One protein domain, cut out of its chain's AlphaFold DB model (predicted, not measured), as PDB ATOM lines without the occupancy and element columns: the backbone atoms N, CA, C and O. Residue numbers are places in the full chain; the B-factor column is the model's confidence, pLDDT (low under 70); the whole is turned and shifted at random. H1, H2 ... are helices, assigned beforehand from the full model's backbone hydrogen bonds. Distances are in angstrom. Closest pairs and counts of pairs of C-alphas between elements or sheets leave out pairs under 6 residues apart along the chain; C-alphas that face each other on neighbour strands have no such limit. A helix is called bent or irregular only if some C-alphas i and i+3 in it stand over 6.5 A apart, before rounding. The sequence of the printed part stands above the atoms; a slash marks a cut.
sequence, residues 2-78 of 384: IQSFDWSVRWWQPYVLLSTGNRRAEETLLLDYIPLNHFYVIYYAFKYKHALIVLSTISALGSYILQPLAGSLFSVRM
ATOM      1  N   ILE A   2     101.919  87.745 137.849       75.00
ATOM      2  CA  ILE A   2     100.576  87.365 138.364       75.00
ATOM      3  C   ILE A   2      99.915  88.504 139.167       75.00
ATOM      4  O   ILE A   2      98.755  88.823 138.939       75.00
ATOM      5  N   GLN A   3     100.679  89.192 140.020       81.38
ATOM      6  CA  GLN A   3     100.195  90.346 140.796       81.38
ATOM      7  C   GLN A   3      99.711  91.510 139.916       81.38
ATOM      8  O   GLN A   3      98.702  92.139 140.209       81.38
ATOM      9  N   SER A   4     100.409  91.790 138.813       84.31
ATOM     10  CA  SER A   4     100.071  92.887 137.899       84.31
ATOM     11  C   SER A   4      98.772  92.609 137.135       84.31
ATOM     12  O   SER A   4      97.973  93.519 136.910       84.31
ATOM     13  N   PHE A   5      98.540  91.343 136.766       84.62
ATOM     14  CA  PHE A   5      97.267  90.913 136.187       84.62
ATOM     15  C   PHE A   5      96.131  91.012 137.199       84.62
ATOM     16  O   PHE A   5      95.069  91.523 136.859       84.62
ATOM     17  N   ASP A   6      96.373  90.598 138.440       89.25
ATOM     18  CA  ASP A   6      95.375  90.658 139.500       89.25
ATOM     19  C   ASP A   6      94.961  92.091 139.849       89.25
ATOM     20  O   ASP A   6      93.771  92.401 139.910       89.25
ATOM     21  N   TRP A   7      95.933  92.995 139.942       90.06
ATOM     22  CA  TRP A   7      95.679  94.424 140.092       90.06
ATOM     23  C   TRP A   7      94.818  94.982 138.954       90.06
ATOM     24  O   TRP A   7      93.825  95.673 139.185       90.06
ATOM     25  N   SER A   8      95.164  94.636 137.712       91.50
ATOM     26  CA  SER A   8      94.436  95.098 136.529       91.50
ATOM     27  C   SER A   8      92.998  94.574 136.518       91.50
ATOM     28  O   SER A   8      92.063  95.329 136.269       91.50
ATOM     29  N   VAL A   9      92.798  93.294 136.841       90.12
ATOM     30  CA  VAL A   9      91.471  92.672 136.929       90.12
ATOM     31  C   VAL A   9      90.596  93.373 137.972       90.12
ATOM     32  O   VAL A   9      89.437  93.671 137.689       90.12
ATOM     33  N   ARG A  10      91.147  93.685 139.151       90.94
ATOM     34  CA  ARG A  10      90.420  94.405 140.210       90.94
ATOM     35  C   ARG A  10      90.008  95.810 139.791       90.94
ATOM     36  O   ARG A  10      88.913  96.236 140.142       90.94
ATOM     37  N   TRP A  11      90.849  96.497 139.019       91.56
ATOM     38  CA  TRP A  11      90.551  97.838 138.521       91.56
ATOM     39  C   TRP A  11      89.462  97.849 137.440       91.56
ATOM     40  O   TRP A  11      88.603  98.726 137.435       91.56
ATOM     41  N   TRP A  12      89.467  96.867 136.531       90.25
ATOM     42  CA  TRP A  12      88.534  96.830 135.398       90.25
ATOM     43  C   TRP A  12      87.161  96.232 135.731       90.25
ATOM     44  O   TRP A  12      86.173  96.591 135.088       90.25
ATOM     45  N   GLN A  13      87.063  95.338 136.722       89.75
ATOM     46  CA  GLN A  13      85.818  94.616 137.021       89.75
ATOM     47  C   GLN A  13      84.590  95.521 137.266       89.75
ATOM     48  O   GLN A  13      83.528  95.198 136.721       89.75
ATOM     49  N   PRO A  14      84.668  96.640 138.020       86.81
ATOM     50  CA  PRO A  14      83.510  97.514 138.236       86.81
ATOM     51  C   PRO A  14      82.914  98.061 136.932       86.81
ATOM     52  O   PRO A  14      81.693  98.116 136.779       86.81
ATOM     53  N   TYR A  15      83.767  98.394 135.959       88.56
ATOM     54  CA  TYR A  15      83.352  98.908 134.652       88.56
ATOM     55  C   TYR A  15      82.695  97.833 133.782       88.56
ATOM     56  O   TYR A  15      81.736  98.115 133.063       88.56
ATOM     57  N   VAL A  16      83.172  96.588 133.876       88.06
ATOM     58  CA  VAL A  16      82.569  95.439 133.182       88.06
ATOM     59  C   VAL A  16      81.173  95.131 133.730       88.06
ATOM     60  O   VAL A  16      80.278  94.775 132.975       88.06
ATOM     61  N   LEU A  17      80.952  95.291 135.034       85.81
ATOM     62  CA  LEU A  17      79.629  95.078 135.627       85.81
ATOM     63  C   LEU A  17      78.661  96.215 135.289       85.81
ATOM     64  O   LEU A  17      77.490  95.957 135.006       85.81
ATOM     65  N   LEU A  18      79.152  97.458 135.251       87.25
ATOM     66  CA  LEU A  18      78.355  98.617 134.849       87.25
ATOM     67  C   LEU A  18      77.810  98.472 133.417       87.25
ATOM     68  O   LEU A  18      76.656  98.818 133.167       87.25
ATOM     69  N   SER A  19      78.598  97.911 132.493       88.81
ATOM     70  CA  SER A  19      78.188  97.736 131.092       88.81
ATOM     71  C   SER A  19      77.106  96.669 130.890       88.81
ATOM     72  O   SER A  19      76.366  96.733 129.912       88.81
ATOM     73  N   THR A  20      76.967  95.715 131.820       84.88
ATOM     74  CA  THR A  20      75.919  94.679 131.757       84.88
ATOM     75  C   THR A  20      74.528  95.170 132.173       84.88
ATOM     76  O   THR A  20      73.539  94.497 131.889       84.88
ATOM     77  N   GLY A  21      74.438  96.357 132.785       81.62
ATOM     78  CA  GLY A  21      73.179  96.983 133.198       81.62
ATOM     79  C   GLY A  21      72.502  96.310 134.403       81.62
ATOM     80  O   GLY A  21      72.840  95.199 134.803       81.62
ATOM     81  N   ASN A  22      71.529  97.006 135.005       84.81
ATOM     82  CA  ASN A  22      70.694  96.497 136.107       84.81
ATOM     83  C   ASN A  22      71.468  96.026 137.364       84.81
ATOM     84  O   ASN A  22      71.077  95.071 138.038       84.81
ATOM     85  N   ARG A  23      72.582  96.694 137.686       85.62
ATOM     86  CA  ARG A  23      73.378  96.463 138.901       85.62
ATOM     87  C   ARG A  23      73.327  97.681 139.812       85.62
ATOM     88  O   ARG A  23      73.284  98.814 139.337       85.62
ATOM     89  N   ARG A  24      73.324  97.456 141.127       88.00
ATOM     90  CA  ARG A  24      73.312  98.549 142.107       88.00
ATOM     91  C   ARG A  24      74.681  99.232 142.160       88.00
ATOM     92  O   ARG A  24      75.711  98.597 141.936       88.00
ATOM     93  N   ALA A  25      74.699 100.519 142.506       83.75
ATOM     94  CA  ALA A  25      75.942 101.286 142.648       83.75
ATOM     95  C   ALA A  25      76.882 100.687 143.715       83.75
ATOM     96  O   ALA A  25      78.099 100.707 143.543       83.75
ATOM     97  N   GLU A  26      76.311 100.087 144.766       84.88
ATOM     98  CA  GLU A  26      77.032  99.381 145.839       84.88
ATOM     99  C   GLU A  26      77.776  98.117 145.372       84.88
ATOM    100  O   GLU A  26      78.719  97.691 146.026       84.88
ATOM    101  N   GLU A  27      77.385  97.531 144.236       82.44
ATOM    102  CA  GLU A  27      78.017  96.328 143.663       82.44
ATOM    103  C   GLU A  27      79.020  96.663 142.547       82.44
ATOM    104  O   GLU A  27      79.683  95.772 142.017       82.44
ATOM    105  N   THR A  28      79.101  97.938 142.154       84.25
ATOM    106  CA  THR A  28      79.866  98.410 140.992       84.25
ATOM    107  C   THR A  28      80.780  99.569 141.384       84.25
ATOM    108  O   THR A  28      81.871  99.335 141.889       84.25
ATOM    109  N   LEU A  29      80.342 100.816 141.194       83.62
ATOM    110  CA  LEU A  29      81.150 102.030 141.362       83.62
ATOM    111  C   LEU A  29      81.631 102.276 142.796       83.62
ATOM    112  O   LEU A  29      82.710 102.830 142.978       83.62
ATOM    113  N   LEU A  30      80.846 101.891 143.805       86.56
ATOM    114  CA  LEU A  30      81.213 102.105 145.210       86.56
ATOM    115  C   LEU A  30      82.110 100.991 145.770       86.56
ATOM    116  O   LEU A  30      82.643 101.136 146.868       86.56
ATOM    117  N   LEU A  31      82.273  99.883 145.039       86.12
ATOM    118  CA  LEU A  31      83.049  98.730 145.478       86.12
ATOM    119  C   LEU A  31      84.433  98.741 144.825       86.12
ATOM    120  O   LEU A  31      84.674  98.076 143.818       86.12
ATOM    121  N   ASP A  32      85.347  99.505 145.420       88.44
ATOM    122  CA  ASP A  32      86.742  99.539 144.987       88.44
ATOM    123  C   ASP A  32      87.551  98.401 145.633       88.44
ATOM    124  O   ASP A  32      87.763  98.354 146.848       88.44
ATOM    125  N   TYR A  33      88.011  97.463 144.804       89.75
ATOM    126  CA  TYR A  33      88.826  96.319 145.219       89.75
ATOM    127  C   TYR A  33      90.316  96.640 145.369       89.75
ATOM    128  O   TYR A  33      91.067  95.795 145.861       89.75
ATOM    129  N   ILE A  34      90.759  97.824 144.939       90.94
ATOM    130  CA  ILE A  34      92.161  98.242 144.977       90.94
ATOM    131  C   ILE A  34      92.686  98.462 146.404       90.94
ATOM    132  O   ILE A  34      93.717  97.876 146.743       90.94
ATOM    133  N   PRO A  35      92.026  99.263 147.263       92.12
ATOM    134  CA  PRO A  35      92.532  99.535 148.609       92.12
ATOM    135  C   PRO A  35      92.290  98.376 149.588       92.12
ATOM    136  O   PRO A  35      92.832  98.369 150.693       92.12
ATOM    137  N   LEU A  36      91.463  97.396 149.213       91.19
ATOM    138  CA  LEU A  36      91.097  96.280 150.076       91.19
ATOM    139  C   LEU A  36      92.217  95.232 150.152       91.19
ATOM    140  O   LEU A  36      92.818  94.835 149.153       91.19
ATOM    141  N   ASN A  37      92.453  94.707 151.356       91.69
ATOM    142  CA  ASN A  37      93.342  93.560 151.542       91.69
ATOM    143  C   ASN A  37      92.782  92.335 150.784       91.69
ATOM    144  O   ASN A  37      91.572  92.119 150.732       91.69
ATOM    145  N   HIS A  38      93.670  91.520 150.214       91.38
ATOM    146  CA  HIS A  38      93.387  90.346 149.386       91.38
ATOM    147  C   HIS A  38      92.330  89.407 149.996       91.38
ATOM    148  O   HIS A  38      91.467  88.905 149.280       91.38
ATOM    149  N   PHE A  39      92.331  89.215 151.320       93.31
ATOM    150  CA  PHE A  39      91.313  88.401 151.998       93.31
ATOM    151  C   PHE A  39      89.913  89.029 151.952       93.31
ATOM    152  O   PHE A  39      88.931  88.337 151.680       93.31
ATOM    153  N   TYR A  40      89.817  90.344 152.158       94.75
ATOM    154  CA  TYR A  40      88.554  91.074 152.033       94.75
ATOM    155  C   TYR A  40      88.080  91.124 150.581       94.75
ATOM    156  O   TYR A  40      86.885  90.984 150.331       94.75
ATOM    157  N   VAL A  41      89.004  91.250 149.626       93.94
ATOM    158  CA  VAL A  41      88.693  91.170 148.194       93.94
ATOM    159  C   VAL A  41      88.049  89.825 147.863       93.94
ATOM    160  O   VAL A  41      86.991  89.820 147.243       93.94
ATOM    161  N   ILE A  42      88.611  88.703 148.329       94.38
ATOM    162  CA  ILE A  42      88.013  87.370 148.131       94.38
ATOM    163  C   ILE A  42      86.619  87.302 148.761       94.38
ATOM    164  O   ILE A  42      85.681  86.869 148.095       94.38
ATOM    165  N   TYR A  43      86.460  87.755 150.008       96.06
ATOM    166  CA  TYR A  43      85.176  87.712 150.714       96.06
ATOM    167  C   TYR A  43      84.076  88.491 149.977       96.06
ATOM    168  O   TYR A  43      83.012  87.940 149.677       96.06
ATOM    169  N   TYR A  44      84.337  89.754 149.628       93.75
ATOM    170  CA  TYR A  44      83.371  90.584 148.910       93.75
ATOM    171  C   TYR A  44      83.140  90.086 147.483       93.75
ATOM    172  O   TYR A  44      81.997  90.040 147.030       93.75
ATOM    173  N   ALA A  45      84.186  89.655 146.779       92.06
ATOM    174  CA  ALA A  45      84.039  89.085 145.445       92.06
ATOM    175  C   ALA A  45      83.202  87.794 145.463       92.06
ATOM    176  O   ALA A  45      82.405  87.582 144.553       92.06
ATOM    177  N   PHE A  46      83.294  86.971 146.511       93.62
ATOM    178  CA  PHE A  46      82.440  85.790 146.666       93.62
ATOM    179  C   PHE A  46      80.984  86.175 146.966       93.62
ATOM    180  O   PHE A  46      80.068  85.652 146.330       93.62
ATOM    181  N   LYS A  47      80.766  87.149 147.865       93.88
ATOM    182  CA  LYS A  47      79.433  87.671 148.214       93.88
ATOM    183  C   LYS A  47      78.678  88.205 146.989       93.88
ATOM    184  O   LYS A  47      77.501  87.897 146.826       93.88
ATOM    185  N   TYR A  48      79.361  88.943 146.115       91.81
ATOM    186  CA  TYR A  48      78.779  89.517 144.893       91.81
ATOM    187  C   TYR A  48      78.932  88.625 143.645       91.81
ATOM    188  O   TYR A  48      78.532  89.009 142.547       91.81
ATOM    189  N   LYS A  49      79.447  87.395 143.804       90.94
ATOM    190  CA  LYS A  49      79.629  86.395 142.732       90.94
ATOM    191  C   LYS A  49      80.567  86.842 141.594       90.94
ATOM    192  O   LYS A  49      80.390  86.456 140.440       90.94
ATOM    193  N   HIS A  50      81.602  87.622 141.901       92.75
ATOM    194  CA  HIS A  50      82.635  88.060 140.955       92.75
ATOM    195  C   HIS A  50      83.730  86.991 140.796       92.75
ATOM    196  O   HIS A  50      84.844  87.128 141.302       92.75
ATOM    197  N   ALA A  51      83.411  85.907 140.080       86.44
ATOM    198  CA  ALA A  51      84.271  84.722 139.961       86.44
ATOM    199  C   ALA A  51      85.693  85.016 139.433       86.44
ATOM    200  O   ALA A  51      86.654  84.396 139.884       86.44
ATOM    201  N   LEU A  52      85.841  85.980 138.515       87.12
ATOM    202  CA  LEU A  52      87.132  86.326 137.905       87.12
ATOM    203  C   LEU A  52      88.086  86.970 138.926       87.12
ATOM    204  O   LEU A  52      89.243  86.562 139.020       87.12
ATOM    205  N   ILE A  53      87.587  87.894 139.758       91.12
ATOM    206  CA  ILE A  53      88.367  88.482 140.860       91.12
ATOM    207  C   ILE A  53      88.757  87.410 141.877       91.12
ATOM    208  O   ILE A  53      89.903  87.395 142.323       91.12
ATOM    209  N   VAL A  54      87.830  86.514 142.238       91.19
ATOM    210  CA  VAL A  54      88.101  85.433 143.201       91.19
ATOM    211  C   VAL A  54      89.241  84.548 142.697       91.19
ATOM    212  O   VAL A  54      90.219  84.350 143.414       91.19
ATOM    213  N   LEU A  55      89.158  84.072 141.451       88.31
ATOM    214  CA  LEU A  55      90.184  83.215 140.856       88.31
ATOM    215  C   LEU A  55      91.537  83.933 140.758       88.31
ATOM    216  O   LEU A  55      92.569  83.374 141.128       88.31
ATOM    217  N   SER A  56      91.520  85.188 140.307       90.44
ATOM    218  CA  SER A  56      92.712  86.026 140.188       90.44
ATOM    219  C   SER A  56      93.390  86.255 141.542       90.44
ATOM    220  O   SER A  56      94.584  85.991 141.696       90.44
ATOM    221  N   THR A  57      92.618  86.634 142.559       91.38
ATOM    222  CA  THR A  57      93.144  86.951 143.891       91.38
ATOM    223  C   THR A  57      93.663  85.701 144.601       91.38
ATOM    224  O   THR A  57      94.712  85.757 145.240       91.38
ATOM    225  N   ILE A  58      92.989  84.554 144.449       89.00
ATOM    226  CA  ILE A  58      93.472  83.261 144.958       89.00
ATOM    227  C   ILE A  58      94.781  82.867 144.266       89.00
ATOM    228  O   ILE A  58      95.710  82.424 144.938       89.00
ATOM    229  N   SER A  59      94.895  83.065 142.949       85.44
ATOM    230  CA  SER A  59      96.136  82.772 142.221       85.44
ATOM    231  C   SER A  59      97.299  83.672 142.663       85.44
ATOM    232  O   SER A  59      98.421  83.192 142.838       85.44
ATOM    233  N   ALA A  60      97.029  84.952 142.943       88.94
ATOM    234  CA  ALA A  60      98.009  85.879 143.498       88.94
ATOM    235  C   ALA A  60      98.436  85.461 144.915       88.94
ATOM    236  O   ALA A  60      99.634  85.398 145.194       88.94
ATOM    237  N   LEU A  61      97.487  85.089 145.779       88.19
ATOM    238  CA  LEU A  61      97.768  84.591 147.130       88.19
ATOM    239  C   LEU A  61      98.589  83.292 147.104       88.19
ATOM    240  O   LEU A  61      99.574  83.162 147.827       88.19
ATOM    241  N   GLY A  62      98.236  82.361 146.215       84.75
ATOM    242  CA  GLY A  62      98.988  81.130 145.984       84.75
ATOM    243  C   GLY A  62     100.416  81.409 145.522       84.75
ATOM    244  O   GLY A  62     101.349  80.772 146.001       84.75
ATOM    245  N   SER A  63     100.620  82.417 144.668       86.19
ATOM    246  CA  SER A  63     101.966  82.811 144.241       86.19
ATOM    247  C   SER A  63     102.829  83.340 145.393       86.19
ATOM    248  O   SER A  63     104.016  83.028 145.433       86.19
ATOM    249  N   TYR A  64     102.250  84.054 146.368       84.38
ATOM    250  CA  TYR A  64     102.980  84.498 147.563       84.38
ATOM    251  C   TYR A  64     103.420  83.330 148.448       84.38
ATOM    252  O   TYR A  64     104.507  83.374 149.012       84.38
ATOM    253  N   ILE A  65     102.608  82.277 148.547       82.69
ATOM    254  CA  ILE A  65     102.956  81.066 149.308       82.69
ATOM    255  C   ILE A  65     104.027  80.252 148.570       82.69
ATOM    256  O   ILE A  65     104.942  79.706 149.186       82.69
ATOM    257  N   LEU A  66     103.937  80.187 147.241       79.19
ATOM    258  CA  LEU A  66     104.865  79.418 146.418       79.19
ATOM    259  C   LEU A  66     106.219  80.109 146.219       79.19
ATOM    260  O   LEU A  66     107.190  79.420 145.937       79.19
ATOM    261  N   GLN A  67     106.323  81.431 146.383       81.19
ATOM    262  CA  GLN A  67     107.588  82.163 146.240       81.19
ATOM    263  C   GLN A  67     108.673  81.690 147.234       81.19
ATOM    264  O   GLN A  67     109.744  81.283 146.775       81.19
ATOM    265  N   PRO A  68     108.430  81.648 148.562       77.62
ATOM    266  CA  PRO A  68     109.386  81.085 149.519       77.62
ATOM    267  C   PRO A  68     109.635  79.587 149.309       77.62
ATOM    268  O   PRO A  68     110.756  79.118 149.498       77.62
ATOM    269  N   LEU A  69     108.605  78.836 148.896       72.19
ATOM    270  CA  LEU A  69     108.709  77.396 148.646       72.19
ATOM    271  C   LEU A  69     109.580  77.091 147.424       72.19
ATOM    272  O   LEU A  69     110.376  76.166 147.462       72.19
ATOM    273  N   ALA A  70     109.468  77.867 146.348       73.38
ATOM    274  CA  ALA A  70     110.298  77.693 145.162       73.38
ATOM    275  C   ALA A  70     111.777  77.963 145.479       73.38
ATOM    276  O   ALA A  70     112.643  77.226 145.016       73.38
ATOM    277  N   GLY A  71     112.063  78.965 146.317       73.56
ATOM    278  CA  GLY A  71     113.426  79.257 146.764       73.56
ATOM    279  C   GLY A  71     114.038  78.156 147.640       73.56
ATOM    280  O   GLY A  71     115.237  77.901 147.546       73.56
ATOM    281  N   SER A  72     113.235  77.480 148.468       74.50
ATOM    282  CA  SER A  72     113.720  76.412 149.355       74.50
ATOM    283  C   SER A  72     113.734  75.028 148.701       74.50
ATOM    284  O   SER A  72     114.679  74.269 148.907       74.50
ATOM    285  N   LEU A  73     112.724  74.702 147.887       73.06
ATOM    286  CA  LEU A  73     112.577  73.404 147.223       73.06
ATOM    287  C   LEU A  73     113.552  73.245 146.049       73.06
ATOM    288  O   LEU A  73     114.052  72.149 145.816       73.06
ATOM    289  N   PHE A  74     113.855  74.334 145.337       66.88
ATOM    290  CA  PHE A  74     114.781  74.326 144.201       66.88
ATOM    291  C   PHE A  74     116.152  74.903 144.552       66.88
ATOM    292  O   PHE A  74     116.825  75.502 143.713       66.88
ATOM    293  N   SER A  75     116.596  74.699 145.794       69.06
ATOM    294  CA  SER A  75     117.988  74.958 146.146       69.06
ATOM    295  C   SER A  75     118.872  73.903 145.480       69.06
ATOM    296  O   SER A  75     118.932  72.750 145.911       69.06
ATOM    297  N   VAL A  76     119.552  74.291 144.399       64.38
ATOM    298  CA  VAL A  76     120.585  73.457 143.782       64.38
ATOM    299  C   VAL A  76     121.755  73.382 144.757       64.38
ATOM    300  O   VAL A  76     122.569  74.298 144.854       64.38
ATOM    301  N   ARG A  77     121.833  72.285 145.512       60.44
ATOM    302  CA  ARG A  77     123.021  71.959 146.300       60.44
ATOM    303  C   ARG A  77     124.051  71.318 145.386       60.44
ATOM    304  O   ARG A  77     123.867  70.192 144.931       60.44
ATOM    305  N   MET A  78     125.152  72.024 145.162       60.44
ATOM    306  CA  MET A  78     126.359  71.408 144.626       60.44
ATOM    307  C   MET A  78     126.927  70.503 145.720       60.44
ATOM    308  O   MET A  78     127.396  70.987 146.750       60.44
TER     309      MET A  78
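What this domain is: This is residues 2 to 78 of the 384 residues of an uncharacterized protein of Hericium alpestre (UniProt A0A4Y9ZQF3). A small, compact body of three helices has one long arm: H1 and H2 pack on different sides of the first part of H3, both running opposite to it, while the far part of H3 sticks out with the tail after it, residues 65 to 78. A long unnamed stretch, residues 20 to 37, loops out beyond the end of H1, where residues 19 to 24 stand free, and folds back to H2. The printed part has 77 residues with three named helices, H1, H2 and H3 in that order, and no named strand; the class is all helix. The whole is loose, with a radius of gyration of the C-alphas of 15.8 A, and spans 61 by 19 by 18 A, the arm making much of the length.

Where its parts are: H1 holds residues 2 to 19 and begins with the C-alpha of Ile 2 at (100.576, 87.365, 138.364); its first and last C-alphas are 25.7 A apart. It is irregular, with C-alphas 11 and 14 at 7.1 A, and has a kink of 37 degrees near residue 12. H2 holds residues 38 to 47, 14.3 A long, and begins with C-alpha 38 at (93.387, 90.346, 149.386). H3, residues 51 to 73, is the longest helix, 31.3 A from first to last C-alpha, and ends with C-alpha 73 at (112.577, 73.404, 147.223). H3 has a kink of 35 degrees near residue 67; it is neither bent nor irregular, but only just: C-alphas 65 and 68 are 6.4 A apart.

How they stand to each other: H3 touches both other helices. H1 and H3 run opposite ways at a shallow tilt of 3 degrees; their closest C-alphas are those of Asp 6 and Ser 56, 5.4 A apart. H2 and H3 form a helical hairpin with a shallow tilt of 31 degrees, opposite ways. H3 touches H2 with residues 51 to 61 alone, and the closest C-alphas are those of Ile 42 and Val 54, at 5.3 A. H1 and H2 are apart. In H2 every O i to N i+4 pair is within hydrogen-bond range; in H1 it is 12 of 14 and in H3 17 of 19.

The domain as a whole: The C-alphas of Asn 22 and Met 78 are the two farthest apart, at 61.6 A. Without the stretches that stand free, residues 19 to 24 and residues 65 to 78, of which 65 to 73 belong to H3, the body spans 32 by 19 by 19 A. The link from H1 to H2 is long, with 18 residues, and that from H2 to H3 is tight, with 3. The printed part has no cut. The mean pLDDT of the printed part is 85.6, and residues 74 to 78 are under 70.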